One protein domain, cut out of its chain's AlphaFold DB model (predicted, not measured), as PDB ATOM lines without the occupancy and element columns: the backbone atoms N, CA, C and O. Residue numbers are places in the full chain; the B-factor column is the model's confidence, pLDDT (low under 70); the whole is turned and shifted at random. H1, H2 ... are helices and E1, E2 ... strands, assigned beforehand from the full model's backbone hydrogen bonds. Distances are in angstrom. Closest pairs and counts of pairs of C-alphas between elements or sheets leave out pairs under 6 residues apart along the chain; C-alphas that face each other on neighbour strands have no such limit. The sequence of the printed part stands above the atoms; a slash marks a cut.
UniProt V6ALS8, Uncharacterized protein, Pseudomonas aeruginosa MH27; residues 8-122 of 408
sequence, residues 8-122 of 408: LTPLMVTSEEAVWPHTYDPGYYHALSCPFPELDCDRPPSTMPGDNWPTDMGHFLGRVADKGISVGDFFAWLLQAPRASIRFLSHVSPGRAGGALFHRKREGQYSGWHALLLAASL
ATOM      1  N   LEU A   8     139.372 100.662 116.848       89.88
ATOM      2  CA  LEU A   8     138.799  99.382 116.414       89.88
ATOM      3  C   LEU A   8     137.296  99.277 116.698       89.88
ATOM      4  O   LEU A   8     136.565  98.809 115.836       89.88
ATOM      5  N   THR A   9     136.804  99.744 117.853       89.25
ATOM      6  CA  THR A   9     135.364  99.666 118.155       89.25
ATOM      7  C   THR A   9     134.520 100.463 117.156       89.25
ATOM      8  O   THR A   9     133.622  99.867 116.566       89.25
ATOM      9  N   PRO A  10     134.799 101.754 116.876       88.56
ATOM     10  CA  PRO A  10     134.034 102.484 115.866       88.56
ATOM     11  C   PRO A  10     134.193 101.926 114.441       88.56
ATOM     12  O   PRO A  10     133.241 101.981 113.669       88.56
ATOM     13  N   LEU A  11     135.359 101.363 114.089       87.00
ATOM     14  CA  LEU A  11     135.541 100.671 112.804       87.00
ATOM     15  C   LEU A  11     134.601  99.469 112.676       87.00
ATOM     16  O   LEU A  11     133.927  99.334 111.665       87.00
ATOM     17  N   MET A  12     134.515  98.638 113.715       84.38
ATOM     18  CA  MET A  12     133.663  97.447 113.700       84.38
ATOM     19  C   MET A  12     132.179  97.803 113.640       84.38
ATOM     20  O   MET A  12     131.453  97.206 112.859       84.38
ATOM     21  N   VAL A  13     131.732  98.801 114.410       83.38
ATOM     22  CA  VAL A  13     130.321  99.239 114.421       83.38
ATOM     23  C   VAL A  13     129.879  99.802 113.069       83.38
ATOM     24  O   VAL A  13     128.706  99.724 112.730       83.38
ATOM     25  N   THR A  14     130.800 100.390 112.305       76.94
ATOM     26  CA  THR A  14     130.474 101.024 111.021       76.94
ATOM     27  C   THR A  14     130.754 100.134 109.809       76.94
ATOM     28  O   THR A  14     130.419 100.544 108.703       76.94
ATOM     29  N   SER A  15     131.353  98.953 109.982       72.50
ATOM     30  CA  SER A  15     131.657  98.022 108.884       72.50
ATOM     31  C   SER A  15     130.383  97.564 108.170       72.50
ATOM     32  O   SER A  15     129.396  97.240 108.825       72.50
ATOM     33  N   GLU A  16     130.412  97.521 106.836       66.62
ATOM     34  CA  GLU A  16     129.273  97.079 106.010       66.62
ATOM     35  C   GLU A  16     129.261  95.563 105.744       66.62
ATOM     36  O   GLU A  16     128.266  95.042 105.251       66.62
ATOM     37  N   GLU A  17     130.329  94.845 106.111       61.94
ATOM     38  CA  GLU A  17     130.465  93.392 105.929       61.94
ATOM     39  C   GLU A  17     130.739  92.634 107.235       61.94
ATOM     40  O   GLU A  17     131.266  93.179 108.217       61.94
ATOM     41  N   ALA A  18     130.401  91.339 107.209       62.94
ATOM     42  CA  ALA A  18     130.664  90.371 108.264       62.94
ATOM     43  C   ALA A  18     132.165  90.098 108.416       62.94
ATOM     44  O   ALA A  18     132.808  89.556 107.525       62.94
ATOM     45  N   VAL A  19     132.720  90.375 109.596       71.62
ATOM     46  CA  VAL A  19     134.150  90.146 109.892       71.62
ATOM     47  C   VAL A  19     134.375  88.780 110.557       71.62
ATOM     48  O   VAL A  19     135.342  88.585 111.289       71.62
ATOM     49  N   TRP A  20     133.461  87.819 110.373       80.75
ATOM     50  CA  TRP A  20     133.614  86.520 111.026       80.75
ATOM     51  C   TRP A  20     134.844  85.796 110.459       80.75
ATOM     52  O   TRP A  20     134.934  85.601 109.240       80.75
ATOM     53  N   PRO A  21     135.808  85.389 111.304       82.25
ATOM     54  CA  PRO A  21     137.047  84.820 110.811       82.25
ATOM     55  C   PRO A  21     136.778  83.457 110.171       82.25
ATOM     56  O   PRO A  21     136.033  82.634 110.705       82.25
ATOM     57  N   HIS A  22     137.389  83.218 109.017       79.38
ATOM     58  CA  HIS A  22     137.150  82.026 108.214       79.38
ATOM     59  C   HIS A  22     138.441  81.523 107.569       79.38
ATOM     60  O   HIS A  22     139.404  82.271 107.385       79.38
ATOM     61  N   THR A  23     138.450  80.245 107.207       75.06
ATOM     62  CA  THR A  23     139.465  79.669 106.322       75.06
ATOM     63  C   THR A  23     138.882  79.491 104.930       75.06
ATOM     64  O   THR A  23     137.727  79.089 104.783       75.06
ATOM     65  N   TYR A  24     139.696  79.793 103.921       65.38
ATOM     66  CA  TYR A  24     139.341  79.615 102.520       65.38
ATOM     67  C   TYR A  24     139.997  78.340 101.992       65.38
ATOM     68  O   TYR A  24     141.225  78.255 101.949       65.38
ATOM     69  N   ASP A  25     139.174  77.376 101.595       63.53
ATOM     70  CA  ASP A  25     139.568  76.246 100.751       63.53
ATOM     71  C   ASP A  25     138.871  76.457  99.393       63.53
ATOM     72  O   ASP A  25     137.743  76.963  99.395       63.53
ATOM     73  N   PRO A  26     139.481  76.181  98.223       57.03
ATOM     74  CA  PRO A  26     138.861  76.493  96.938       57.03
ATOM     75  C   PRO A  26     137.448  75.893  96.820       57.03
ATOM     76  O   PRO A  26     137.281  74.683  96.692       57.03
ATOM     77  N   GLY A  27     136.430  76.760  96.857       57.62
ATOM     78  CA  GLY A  27     135.013  76.384  96.776       57.62
ATOM     79  C   GLY A  27     134.275  76.216  98.113       57.62
ATOM     80  O   GLY A  27     133.065  76.005  98.075       57.62
ATOM     81  N   TYR A  28     134.939  76.350  99.270       61.81
ATOM     82  CA  TYR A  28     134.317  76.187 100.590       61.81
ATOM     83  C   TYR A  28     134.669  77.319 101.565       61.81
ATOM     84  O   TYR A  28     135.835  77.642 101.801       61.81
ATOM     85  N   TYR A  29     133.627  77.897 102.170       70.75
ATOM     86  CA  TYR A  29     133.729  78.905 103.221       70.75
ATOM     87  C   TYR A  29     133.607  78.239 104.596       70.75
ATOM     88  O   TYR A  29     132.539  77.756 104.976       70.75
ATOM     89  N   HIS A  30     134.691  78.212 105.373       78.69
ATOM     90  CA  HIS A  30     134.687  77.606 106.705       78.69
ATOM     91  C   HIS A  30     134.809  78.675 107.792       78.69
ATOM     92  O   HIS A  30     135.910  79.102 108.136       78.69
ATOM     93  N   ALA A  31     133.668  79.090 108.352       82.19
ATOM     94  CA  ALA A  31     133.620  79.970 109.515       82.19
ATOM     95  C   ALA A  31     134.284  79.297 110.730       82.19
ATOM     96  O   ALA A  31     133.912  78.189 111.125       82.19
ATOM     97  N   LEU A  32     135.261  79.971 111.339       85.62
ATOM     98  CA  LEU A  32     135.938  79.470 112.533       85.62
ATOM     99  C   LEU A  32     134.983  79.465 113.729       85.62
ATOM    100  O   LEU A  32     134.132  80.342 113.860       85.62
ATOM    101  N   SER A  33     135.143  78.504 114.636       86.69
ATOM    102  CA  SER A  33     134.393  78.512 115.894       86.69
ATOM    103  C   SER A  33     134.785  79.708 116.763       86.69
ATOM    104  O   SER A  33     135.964  80.075 116.860       86.69
ATOM    105  N   CYS A  34     133.794  80.294 117.426       86.94
ATOM    106  CA  CYS A  34     134.013  81.324 118.422       86.94
ATOM    107  C   CYS A  34     134.459  80.686 119.747       86.94
ATOM    108  O   CYS A  34     133.787  79.790 120.259       86.94
ATOM    109  N   PRO A  35     135.570  81.140 120.358       89.25
ATOM    110  CA  PRO A  35     136.023  80.640 121.654       89.25
ATOM    111  C   PRO A  35     135.119  81.096 122.809       89.25
ATOM    112  O   PRO A  35     135.351  80.691 123.945       89.25
ATOM    113  N   PHE A  36     134.123  81.943 122.530       89.06
ATOM    114  CA  PHE A  36     133.104  82.399 123.468       89.06
ATOM    115  C   PHE A  36     131.776  81.721 123.097       89.06
ATOM    116  O   PHE A  36     131.125  82.157 122.141       89.06
ATOM    117  N   PRO A  37     131.376  80.645 123.800       85.50
ATOM    118  CA  PRO A  37     130.185  79.865 123.457       85.50
ATOM    119  C   PRO A  37     128.909  80.707 123.350       85.50
ATOM    120  O   PRO A  37     128.027  80.408 122.552       85.50
ATOM    121  N   GLU A  38     128.828  81.795 124.117       82.44
ATOM    122  CA  GLU A  38     127.703  82.730 124.146       82.44
ATOM    123  C   GLU A  38     127.531  83.535 122.851       82.44
ATOM    124  O   GLU A  38     126.495  84.173 122.672       82.44
ATOM    125  N   LEU A  39     128.548  83.545 121.986       82.38
ATOM    126  CA  LEU A  39     128.555  84.244 120.700       82.38
ATOM    127  C   LEU A  39     128.595  83.271 119.509       82.38
ATOM    128  O   LEU A  39     128.351  83.688 118.381       82.38
ATOM    129  N   ASP A  40     128.911  81.990 119.736       81.88
ATOM    130  CA  ASP A  40     129.025  80.978 118.671       81.88
ATOM    131  C   ASP A  40     127.661  80.584 118.080       81.88
ATOM    132  O   ASP A  40     127.587  80.090 116.957       81.88
ATOM    133  N   CYS A  41     126.562  80.853 118.797       76.38
ATOM    134  CA  CYS A  41     125.202  80.628 118.300       76.38
ATOM    135  C   CYS A  41     124.856  81.445 117.046       76.38
ATOM    136  O   CYS A  41     123.924  81.089 116.332       76.38
ATOM    137  N   ASP A  42     125.606  82.508 116.764       75.69
ATOM    138  CA  ASP A  42     125.420  83.370 115.595       75.69
ATOM    139  C   ASP A  42     126.473  83.128 114.506       75.69
ATOM    140  O   ASP A  42     126.621  83.940 113.589       75.69
ATOM    141  N   ARG A  43     127.234  82.032 114.621       79.19
ATOM    142  CA  ARG A  43     128.236  81.650 113.631       79.19
ATOM    143  C   ARG A  43     127.574  81.481 112.255       79.19
ATOM    144  O   ARG A  43     126.597  80.734 112.148       79.19
ATOM    145  N   PRO A  44     128.126  82.099 111.193       77.31
ATOM    146  CA  PRO A  44     127.604  81.931 109.845       77.31
ATOM    147  C   PRO A  44     127.611  80.456 109.411       77.31
ATOM    148  O   PRO A  44     128.562  79.728 109.724       77.31
ATOM    149  N   PRO A  45     126.591  79.994 108.669       74.12
ATOM    150  CA  PRO A  45     126.577  78.642 108.129       74.12
ATOM    151  C   PRO A  45     127.701  78.456 107.097       74.12
ATOM    152  O   PRO A  45     127.930  79.312 106.247       74.12
ATOM    153  N   SER A  46     128.360  77.295 107.123       66.62
ATOM    154  CA  SER A  46     129.513  76.938 106.271       66.62
ATOM    155  C   SER A  46     129.212  76.841 104.763       66.62
ATOM    156  O   SER A  46     130.068  76.447 103.978       66.62
ATOM    157  N   THR A  47     127.972  77.108 104.352       59.78
ATOM    158  CA  THR A  47     127.476  76.967 102.976       59.78
ATOM    159  C   THR A  47     127.187  78.302 102.294       59.78
ATOM    160  O   THR A  47     126.838  78.306 101.116       59.78
ATOM    161  N   MET A  48     127.318  79.431 102.998       58.22
ATOM    162  CA  MET A  48     127.146  80.753 102.396       58.22
ATOM    163  C   MET A  48     128.493  81.357 101.979       58.22
ATOM    164  O   MET A  48     129.445  81.290 102.757       58.22
ATOM    165  N   PRO A  49     128.586  81.979 100.786       55.16
ATOM    166  CA  PRO A  49     129.677  82.898 100.477       55.16
ATOM    167  C   PRO A  49     129.720  83.983 101.560       55.16
ATOM    168  O   PRO A  49     128.668  84.517 101.922       55.16
ATOM    169  N   GLY A  50     130.910  84.282 102.088       52.88
ATOM    170  CA  GLY A  50     131.112  85.182 103.233       52.88
ATOM    171  C   GLY A  50     130.520  86.589 103.079       52.88
ATOM    172  O   GLY A  50     130.313  87.271 104.078       52.88
ATOM    173  N   ASP A  51     130.171  86.981 101.855       52.81
ATOM    174  CA  ASP A  51     129.847  88.358 101.480       52.81
ATOM    175  C   ASP A  51     128.364  88.734 101.723       52.81
ATOM    176  O   ASP A  51     127.995  89.897 101.609       52.81
ATOM    177  N   ASN A  52     127.495  87.774 102.085       51.00
ATOM    178  CA  ASN A  52     126.037  87.987 102.194       51.00
ATOM    179  C   ASN A  52     125.442  87.758 103.597       51.00
ATOM    180  O   ASN A  52     124.220  87.659 103.732       51.00
ATOM    181  N   TRP A  53     126.260  87.667 104.649       59.09
ATOM    182  CA  TRP A  53     125.749  87.549 106.020       59.09
ATOM    183  C   TRP A  53     125.618  88.934 106.683       59.09
ATOM    184  O   TRP A  53     126.632  89.514 107.076       59.09
ATOM    185  N   PRO A  54     124.406  89.503 106.840       53.91
ATOM    186  CA  PRO A  54     124.243  90.789 107.507       53.91
ATOM    187  C   PRO A  54     124.615  90.641 108.983       53.91
ATOM    188  O   PRO A  54     123.902  90.014 109.765       53.91
ATOM    189  N   THR A  55     125.756  91.208 109.366       62.00
ATOM    190  CA  THR A  55     126.247  91.138 110.743       62.00
ATOM    191  C   THR A  55     126.141  92.512 111.376       62.00
ATOM    192  O   THR A  55     126.932  93.402 111.077       62.00
ATOM    193  N   ASP A  56     125.184  92.688 112.286       75.06
ATOM    194  CA  ASP A  56     125.171  93.851 113.171       75.06
ATOM    195  C   ASP A  56     126.302  93.706 114.204       75.06
ATOM    196  O   ASP A  56     126.146  93.141 115.289       75.06
ATOM    197  N   MET A  57     127.490  94.195 113.847       78.31
ATOM    198  CA  MET A  57     128.665  94.170 114.722       78.31
ATOM    199  C   MET A  57     128.457  95.000 115.998       78.31
ATOM    200  O   MET A  57     129.080  94.711 117.022       78.31
ATOM    201  N   GLY A  58     127.558  95.990 115.970       79.12
ATOM    202  CA  GLY A  58     127.123  96.717 117.159       79.12
ATOM    203  C   GLY A  58     126.431  95.790 118.157       79.12
ATOM    204  O   GLY A  58     126.799  95.771 119.333       79.12
ATOM    205  N   HIS A  59     125.513  94.949 117.681       80.12
ATOM    206  CA  HIS A  59     124.850  93.928 118.495       80.12
ATOM    207  C   HIS A  59     125.840  92.904 119.081       80.12
ATOM    208  O   HIS A  59     125.765  92.574 120.268       80.12
ATOM    209  N   PHE A  60     126.824  92.437 118.303       80.88
ATOM    210  CA  PHE A  60     127.870  91.540 118.822       80.88
ATOM    211  C   PHE A  60     128.705  92.183 119.926       80.88
ATOM    212  O   PHE A  60     128.943  91.559 120.960       80.88
ATOM    213  N   LEU A  61     129.120  93.435 119.736       84.62
ATOM    214  CA  LEU A  61     129.875  94.172 120.746       84.62
ATOM    215  C   LEU A  61     129.049  94.447 122.008       84.62
ATOM    216  O   LEU A  61     129.600  94.389 123.108       84.62
ATOM    217  N   GLY A  62     127.740  94.679 121.862       85.12
ATOM    218  CA  GLY A  62     126.796  94.745 122.979       85.12
ATOM    219  C   GLY A  62     126.804  93.456 123.799       85.12
ATOM    220  O   GLY A  62     127.065  93.492 124.998       85.12
ATOM    221  N   ARG A  63     126.673  92.295 123.144       86.31
ATOM    222  CA  ARG A  63     126.730  90.989 123.826       86.31
ATOM    223  C   ARG A  63     128.081  90.696 124.471       86.31
ATOM    224  O   ARG A  63     128.116  90.148 125.570       86.31
ATOM    225  N   VAL A  64     129.189  91.076 123.830       88.25
ATOM    226  CA  VAL A  64     130.533  90.992 124.430       88.25
ATOM    227  C   VAL A  64     130.564  91.760 125.754       88.25
ATOM    228  O   VAL A  64     131.060  91.235 126.751       88.25
ATOM    229  N   ALA A  65     129.997  92.970 125.789       86.94
ATOM    230  CA  ALA A  65     129.910  93.768 127.006       86.94
ATOM    231  C   ALA A  65     128.978  93.135 128.057       86.94
ATOM    232  O   ALA A  65     129.395  92.984 129.207       86.94
ATOM    233  N   ASP A  66     127.775  92.705 127.666       89.00
ATOM    234  CA  ASP A  66     126.766  92.121 128.565       89.00
ATOM    235  C   ASP A  66     127.245  90.826 129.229       89.00
ATOM    236  O   ASP A  66     126.964  90.565 130.398       89.00
ATOM    237  N   LYS A  67     128.002  90.007 128.491       88.56
ATOM    238  CA  LYS A  67     128.589  88.756 128.991       88.56
ATOM    239  C   LYS A  67     129.899  88.965 129.751       88.56
ATOM    240  O   LYS A  67     130.490  87.997 130.220       88.56
ATOM    241  N   GLY A  68     130.371  90.207 129.879       87.69
ATOM    242  CA  GLY A  68     131.634  90.519 130.548       87.69
ATOM    243  C   GLY A  68     132.868  89.983 129.812       87.69
ATOM    244  O   GLY A  68     133.931  89.843 130.420       87.69
ATOM    245  N   ILE A  69     132.747  89.693 128.514       89.38
ATOM    246  CA  ILE A  69     133.853  89.226 127.682       89.38
ATOM    247  C   ILE A  69     134.826  90.391 127.462       89.38
ATOM    248  O   ILE A  69     134.458  91.541 127.211       89.38
ATOM    249  N   SER A  70     136.121  90.096 127.554       88.69
ATOM    250  CA  SER A  70     137.177  91.060 127.257       88.69
ATOM    251  C   SER A  70     137.128  91.460 125.780       88.69
ATOM    252  O   SER A  70     137.425  90.651 124.904       88.69
ATOM    253  N   VAL A  71     136.833  92.734 125.493       87.94
ATOM    254  CA  VAL A  71     136.859  93.276 124.117       87.94
ATOM    255  C   VAL A  71     138.220  93.070 123.445       87.94
ATOM    256  O   VAL A  71     138.294  92.863 122.239       87.94
ATOM    257  N   GLY A  72     139.310  93.081 124.219       89.56
ATOM    258  CA  GLY A  72     140.642  92.786 123.692       89.56
ATOM    259  C   GLY A  72     140.790  91.336 123.225       89.56
ATOM    260  O   GLY A  72     141.386  91.097 122.178       89.56
ATOM    261  N   ASP A  73     140.239  90.378 123.970       90.44
ATOM    262  CA  ASP A  73     140.276  88.964 123.583       90.44
ATOM    263  C   ASP A  73     139.308  88.673 122.433       90.44
ATOM    264  O   ASP A  73     139.661  87.927 121.521       90.44
ATOM    265  N   PHE A  74     138.145  89.333 122.423       90.25
ATOM    266  CA  PHE A  74     137.205  89.290 121.307       90.25
ATOM    267  C   PHE A  74     137.841  89.794 120.008       90.25
ATOM    268  O   PHE A  74     137.843  89.067 119.021       90.25
ATOM    269  N   PHE A  75     138.456  90.982 120.002       91.19
ATOM    270  CA  PHE A  75     139.118  91.502 118.801       91.19
ATOM    271  C   PHE A  75     140.345  90.699 118.378       91.19
ATOM    272  O   PHE A  75     140.607  90.603 117.183       91.19
ATOM    273  N   ALA A  76     141.088  90.107 119.319       92.44
ATOM    274  CA  ALA A  76     142.199  89.223 118.972       92.44
ATOM    275  C   ALA A  76     141.715  87.990 118.198       92.44
ATOM    276  O   ALA A  76     142.334  87.613 117.207       92.44
ATOM    277  N   TRP A  77     140.593  87.397 118.618       91.69
ATOM    278  CA  TRP A  77     139.961  86.307 117.880       91.69
ATOM    279  C   TRP A  77     139.344  86.787 116.562       91.69
ATOM    280  O   TRP A  77     139.691  86.263 115.510       91.69
ATOM    281  N   LEU A  78     138.486  87.806 116.587       88.75
ATOM    282  CA  LEU A  78     137.751  88.274 115.407       88.75
ATOM    283  C   LEU A  78     138.698  88.639 114.254       88.75
ATOM    284  O   LEU A  78     138.508  88.209 113.125       88.75
ATOM    285  N   LEU A  79     139.754  89.395 114.561       88.75
ATOM    286  CA  LEU A  79     140.713  89.893 113.572       88.75
ATOM    287  C   LEU A  79     141.900  88.946 113.355       88.75
ATOM    288  O   LEU A  79     142.842  89.316 112.656       88.75
ATOM    289  N   GLN A  80     141.886  87.765 113.990       89.62
ATOM    290  CA  GLN A  80     142.971  86.776 113.952       89.62
ATOM    291  C   GLN A  80     144.348  87.407 114.233       89.62
ATOM    292  O   GLN A  80     145.346  87.136 113.566       89.62
ATOM    293  N   ALA A  81     144.395  88.296 115.228       91.12
ATOM    294  CA  ALA A  81     145.551  89.130 115.528       91.12
ATOM    295  C   ALA A  81     146.165  88.785 116.895       91.12
ATOM    296  O   ALA A  81     145.442  88.477 117.847       91.12
ATOM    297  N   PRO A  82     147.497  88.909 117.067       92.44
ATOM    298  CA  PRO A  82     148.126  88.684 118.362       92.44
ATOM    299  C   PRO A  82     147.532  89.592 119.446       92.44
ATOM    300  O   PRO A  82     147.429  90.809 119.272       92.44
ATOM    301  N   ARG A  83     147.239  89.031 120.627       93.12
ATOM    302  CA  ARG A  83     146.715  89.795 121.779       93.12
ATOM    303  C   ARG A  83     147.589  90.999 122.141       93.12
ATOM    304  O   ARG A  83     147.079  92.032 122.566       93.12
ATOM    305  N   ALA A  84     148.906  90.886 121.962       93.19
ATOM    306  CA  ALA A  84     149.841  91.986 122.190       93.19
ATOM    307  C   ALA A  84     149.612  93.168 121.230       93.19
ATOM    308  O   ALA A  84     149.741  94.315 121.653       93.19
ATOM    309  N   SER A  85     149.242  92.902 119.975       94.38
ATOM    310  CA  SER A  85     148.910  93.922 118.975       94.38
ATOM    311  C   SER A  85     147.604  94.632 119.330       94.38
ATOM    312  O   SER A  85     147.558  95.858 119.374       94.38
ATOM    313  N   ILE A  86     146.565  93.876 119.700       94.44
ATOM    314  CA  ILE A  86     145.279  94.444 120.135       94.44
ATOM    315  C   ILE A  86     145.427  95.268 121.419       94.44
ATOM    316  O   ILE A  86     144.850  96.349 121.547       94.44
ATOM    317  N   ARG A  87     146.246  94.790 122.362       92.94
ATOM    318  CA  ARG A  87     146.594  95.533 123.578       92.94
ATOM    319  C   ARG A  87     147.364  96.806 123.254       92.94
ATOM    320  O   ARG A  87     147.151  97.812 123.915       92.94
ATOM    321  N   PHE A  88     148.268  96.788 122.280       93.75
ATOM    322  CA  PHE A  88     148.952  98.003 121.854       93.75
ATOM    323  C   PHE A  88     147.942  99.025 121.311       93.75
ATOM    324  O   PHE A  88     147.901 100.151 121.805       93.75
ATOM    325  N   LEU A  89     147.061  98.605 120.397       93.31
ATOM    326  CA  LEU A  89     146.047  99.472 119.790       93.31
ATOM    327  C   LEU A  89     145.065 100.076 120.807       93.31
ATOM    328  O   LEU A  89     144.651 101.217 120.617       93.31
ATOM    329  N   SER A  90     144.770  99.410 121.932       90.75
ATOM    330  CA  SER A  90     143.907  99.998 122.975       90.75
ATOM    331  C   SER A  90     144.512 101.225 123.669       90.75
ATOM    332  O   SER A  90     143.805 101.947 124.362       90.75
ATOM    333  N   HIS A  91     145.822 101.451 123.539       90.12
ATOM    334  CA  HIS A  91     146.506 102.625 124.097       90.12
ATOM    335  C   HIS A  91     146.800 103.693 123.032       90.12
ATOM    336  O   HIS A  91     147.332 104.758 123.351       90.12
ATOM    337  N   VAL A  92     146.468 103.430 121.764       91.62
ATOM    338  CA  VAL A  92     146.707 104.362 120.660       91.62
ATOM    339  C   VAL A  92     145.512 105.297 120.522       91.62
ATOM    340  O   VAL A  92     144.390 104.879 120.249       91.62
ATOM    341  N   SER A  93     145.750 106.596 120.691       91.31
ATOM    342  CA  SER A  93     144.710 107.608 120.501       91.31
ATOM    343  C   SER A  93     144.422 107.852 119.009       91.31
ATOM    344  O   SER A  93     145.386 107.967 118.238       91.31
ATOM    345  N   PRO A  94     143.161 108.110 118.611       91.94
ATOM    346  CA  PRO A  94     142.806 108.511 117.245       91.94
ATOM    347  C   PRO A  94     143.579 109.732 116.729       91.94
ATOM    348  O   PRO A  94     143.911 109.802 115.553       91.94
ATOM    349  N   GLY A  95     143.955 110.677 117.600       91.62
ATOM    350  CA  GLY A  95     144.762 111.845 117.211       91.62
ATOM    351  C   GLY A  95     146.197 111.525 116.760       91.62
ATOM    352  O   GLY A  95     146.875 112.404 116.228       91.62
ATOM    353  N   ARG A  96     146.672 110.287 116.973       92.81
ATOM    354  CA  ARG A  96     148.007 109.820 116.567       92.81
ATOM    355  C   ARG A  96     147.954 108.964 115.304       92.81
ATOM    356  O   ARG A  96     148.651 109.287 114.353       92.81
ATOM    357  N   ALA A  97     147.134 107.915 115.310       92.50
ATOM    358  CA  ALA A  97     147.029 106.959 114.203       92.50
ATOM    359  C   ALA A  97     145.956 107.332 113.162       92.50
ATOM    360  O   ALA A  97     145.933 106.788 112.070       92.50
ATOM    361  N   GLY A  98     145.079 108.287 113.466       91.06
ATOM    362  CA  GLY A  98     143.851 108.505 112.708       91.06
ATOM    363  C   GLY A  98     142.663 107.785 113.351       91.06
ATOM    364  O   GLY A  98     142.804 106.798 114.069       91.06
ATOM    365  N   GLY A  99     141.468 108.342 113.155       89.12
ATOM    366  CA  GLY A  99     140.219 107.739 113.625       89.12
ATOM    367  C   GLY A  99     139.658 106.707 112.645       89.12
ATOM    368  O   GLY A  99     140.174 106.531 111.544       89.12
ATOM    369  N   ALA A 100     138.545 106.071 113.011       85.06
ATOM    370  CA  ALA A 100     137.896 105.061 112.173       85.06
ATOM    371  C   ALA A 100     137.575 105.554 110.748       85.06
ATOM    372  O   ALA A 100     137.862 104.858 109.781       85.06
ATOM    373  N   LEU A 101     137.084 106.789 110.598       84.56
ATOM    374  CA  LEU A 101     136.797 107.370 109.279       84.56
ATOM    375  C   LEU A 101     138.046 107.519 108.402       84.56
ATOM    376  O   LEU A 101     137.976 107.285 107.201       84.56
ATOM    377  N   PHE A 102     139.190 107.880 108.992       88.19
ATOM    378  CA  PHE A 102     140.458 107.964 108.260       88.19
ATOM    379  C   PHE A 102     140.848 106.594 107.698       88.19
ATOM    380  O   PHE A 102     141.198 106.475 106.527       88.19
ATOM    381  N   HIS A 103     140.733 105.557 108.522       87.81
ATOM    382  CA  HIS A 103     141.057 104.189 108.146       87.81
ATOM    383  C   HIS A 103     140.110 103.612 107.096       87.81
ATOM    384  O   HIS A 103     140.570 103.039 106.110       87.81
ATOM    385  N   ARG A 104     138.807 103.845 107.252       83.88
ATOM    386  CA  ARG A 104     137.795 103.458 106.268       83.88
ATOM    387  C   ARG A 104     138.010 104.157 104.929       83.88
ATOM    388  O   ARG A 104     137.949 103.531 103.882       83.88
ATOM    389  N   LYS A 105     138.326 105.453 104.948       82.88
ATOM    390  CA  LYS A 105     138.652 106.211 103.732       82.88
ATOM    391  C   LYS A 105     139.926 105.705 103.045       82.88
ATOM    392  O   LYS A 105     140.066 105.828 101.835       82.88
ATOM    393  N   ARG A 106     140.877 105.177 103.816       84.00
ATOM    394  CA  ARG A 106     142.162 104.687 103.312       84.00
ATOM    395  C   ARG A 106     142.060 103.294 102.692       84.00
ATOM    396  O   ARG A 106     142.641 103.079 101.637       84.00
ATOM    397  N   GLU A 107     141.396 102.356 103.363       82.12
ATOM    398  CA  GLU A 107     141.394 100.936 102.968       82.12
ATOM    399  C   GLU A 107     140.045 100.468 102.390       82.12
ATOM    400  O   GLU A 107     139.974  99.416 101.756       82.12
ATOM    401  N   GLY A 108     138.985 101.256 102.564       77.62
ATOM    402  CA  GLY A 108     137.652 101.005 102.030       77.62
ATOM    403  C   GLY A 108     136.593 100.680 103.073       77.62
ATOM    404  O   GLY A 108     136.880 100.512 104.254       77.62
ATOM    405  N   GLN A 109     135.337 100.618 102.622       68.44
ATOM    406  CA  GLN A 109     134.167 100.391 103.486       68.44
ATOM    407  C   GLN A 109     134.080  98.978 104.071       68.44
ATOM    408  O   GLN A 109     133.454  98.785 105.111       68.44
ATOM    409  N   TYR A 110     134.770  98.036 103.432       69.06
ATOM    410  CA  TYR A 110     134.866  96.628 103.817       69.06
ATOM    411  C   TYR A 110     136.145  96.318 104.610       69.06
ATOM    412  O   TYR A 110     136.467  95.165 104.885       69.06
ATOM    413  N   SER A 111     136.935  97.345 104.951       70.81
ATOM    414  CA  SER A 111     138.176  97.176 105.704       70.81
ATOM    415  C   SER A 111     138.531  98.422 106.538       70.81
ATOM    416  O   SER A 111     137.654  99.189 106.932       70.81
ATOM    417  N   GLY A 112     139.805  98.610 106.897       80.81
ATOM    418  CA  GLY A 112     140.272  99.735 107.719       80.81
ATOM    419  C   GLY A 112     141.195  99.326 108.864       80.81
ATOM    420  O   GLY A 112     141.790 100.177 109.525       80.81
ATOM    421  N   TRP A 113     141.336  98.031 109.132       87.12
ATOM    422  CA  TRP A 113     142.182  97.523 110.212       87.12
ATOM    423  C   TRP A 113     143.514  96.939 109.734       87.12
ATOM    424  O   TRP A 113     144.360  96.661 110.581       87.12
ATOM    425  N   HIS A 114     143.767  96.779 108.432       87.94
ATOM    426  CA  HIS A 114     144.950  96.056 107.952       87.94
ATOM    427  C   HIS A 114     146.249  96.774 108.317       87.94
ATOM    428  O   HIS A 114     147.110  96.192 108.981       87.94
ATOM    429  N   ALA A 115     146.382  98.056 107.969       90.56
ATOM    430  CA  ALA A 115     147.578  98.828 108.295       90.56
ATOM    431  C   ALA A 115     147.731  99.032 109.812       90.56
ATOM    432  O   ALA A 115     148.852  99.055 110.319       90.56
ATOM    433  N   LEU A 116     146.622  99.143 110.557       92.88
ATOM    434  CA  LEU A 116     146.642  99.248 112.023       92.88
ATOM    435  C   LEU A 116     147.186  97.985 112.685       92.88
ATOM    436  O   LEU A 116     148.083  98.061 113.527       92.88
ATOM    437  N   LEU A 117     146.632  96.828 112.321       92.25
ATOM    438  CA  LEU A 117     147.034  95.538 112.872       92.25
ATOM    439  C   LEU A 117     148.477  95.210 112.505       92.25
ATOM    440  O   LEU A 117     149.216  94.692 113.342       92.25
ATOM    441  N   LEU A 118     148.887  95.575 111.292       92.69
ATOM    442  CA  LEU A 118     150.262  95.445 110.847       92.69
ATOM    443  C   LEU A 118     151.198  96.325 111.665       92.69
ATOM    444  O   LEU A 118     152.123  95.803 112.268       92.69
ATOM    445  N   ALA A 119     150.943  97.631 111.780       94.88
ATOM    446  CA  ALA A 119     151.760  98.512 112.620       94.88
ATOM    447  C   ALA A 119     151.897  97.974 114.053       94.88
ATOM    448  O   ALA A 119     152.972  98.010 114.654       94.88
ATOM    449  N   ALA A 120     150.805  97.431 114.593       94.69
ATOM    450  CA  ALA A 120     150.764  96.836 115.919       94.69
ATOM    451  C   ALA A 120     151.542  95.509 116.029       94.69
ATOM    452  O   ALA A 120     151.970  95.147 117.132       94.69
ATOM    453  N   SER A 121     151.761  94.785 114.928       92.88
ATOM    454  CA  SER A 121     152.509  93.522 114.903       92.88
ATOM    455  C   SER A 121     154.026  93.695 114.740       92.88
ATOM    456  O   SER A 121     154.763  92.745 114.996       92.88
ATOM    457  N   LEU A 122     154.518  94.900 114.425       93.00
ATOM    458  CA  LEU A 122     155.942  95.169 114.150       93.00
ATOM    459  C   LEU A 122     156.867  95.233 115.386       93.00
ATOM    460  O   LEU A 122     157.974  95.771 115.317       93.00
TER     461      LEU A 122
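Overview. This is residues 8 to 122 of the 408 residues of an uncharacterized protein of Pseudomonas aeruginosa MH27 (UniProt V6ALS8). The model is a cluster of short helices packed crosswise, with H4 and H1 nearest its middle; a small two-stranded hairpin, E1 and E2, stands at one end of the longest axis and H6 at the other. H2 and the long stretch of residues 41 to 56, with no named element, lie toward the hairpin's end, and this stretch leads on to H3. The printed part has 115 residues with eight named helices and two named strands, in the order H1 E1 E2 H2 H3 H4 H5 H6 H7 H8; the two strands are antiparallel, and the class is mostly helix. The whole is compact, with a radius of gyration of the C-alphas of 14.2 A and spans of 41 by 32 by 25 A.

Arrangement. E1, residues 22 to 25, and E2, residues 28 to 31, form a hairpin, antiparallel with 162 degrees between their directions; N 23 and O 30 are 2.9 A apart and N 28 and O 25 are 2.9 A apart, within hydrogen-bond range. H2, residues 37 to 40, follows by a tight link and only just touches H3, residues 57 to 66, with 3 pairs of C-alphas within 8 A, the closest those of Leu 39 and Phe 60 at 7.6 A. H3 is the hub, touching three helices. H1, residues 8 to 14, touches it at a steep tilt of 51 degrees, opposite ways, the closest C-alphas being Val 13 and Gly 58 at 4.9 A. H4, residues 71 to 78, touches H3 only at the corner, Val 64 to Val 71 at 6.7 A between C-alphas, and H1 and H4 are near each other. H5, residues 83 to 89, touches H4 at a steep tilt of 64 degrees, closest at the C-alphas of Ala 76 and Arg 83, 5.3 A. H8, residues 114 to 121, touches H5 at a steep tilt of 66 degrees, closest at the C-alphas of Ser 85 and Ala 120, 4.6 A. H7, residues 100 to 107, touches H1 about perpendicular at 81 degrees, closest at the C-alphas of Leu 11 and Ala 100, 5.0 A. H6, residues 94 to 97, touches no helix. In H1, H3, H4, H5, H7 and H8 every O i to N i+4 pair is within hydrogen-bond range; H2 and H6 are too short for such a pair.

Along the chain. H1 begins at C-alpha 8, (138.799, 99.382, 116.414). H3, the longest helix, measures 14.1 A from first to last C-alpha; H7 measures 10.7 A and H8 10.6 A. E1 and E2 each measure 9.7 A. H8 ends at C-alpha 121, (152.509, 93.522, 114.903).

Size, cuts and confidence. The C-alphas of Gly 27 and Gly 95, the two farthest apart, are 42.1 A apart. The printed part has no cut, and the link from H2 to H3 is long, with 16 residues. The mean pLDDT of the printed part is 81.7; residues 16 to 18, 24 to 28, 46 to 55 and 109 to 110 are under 70.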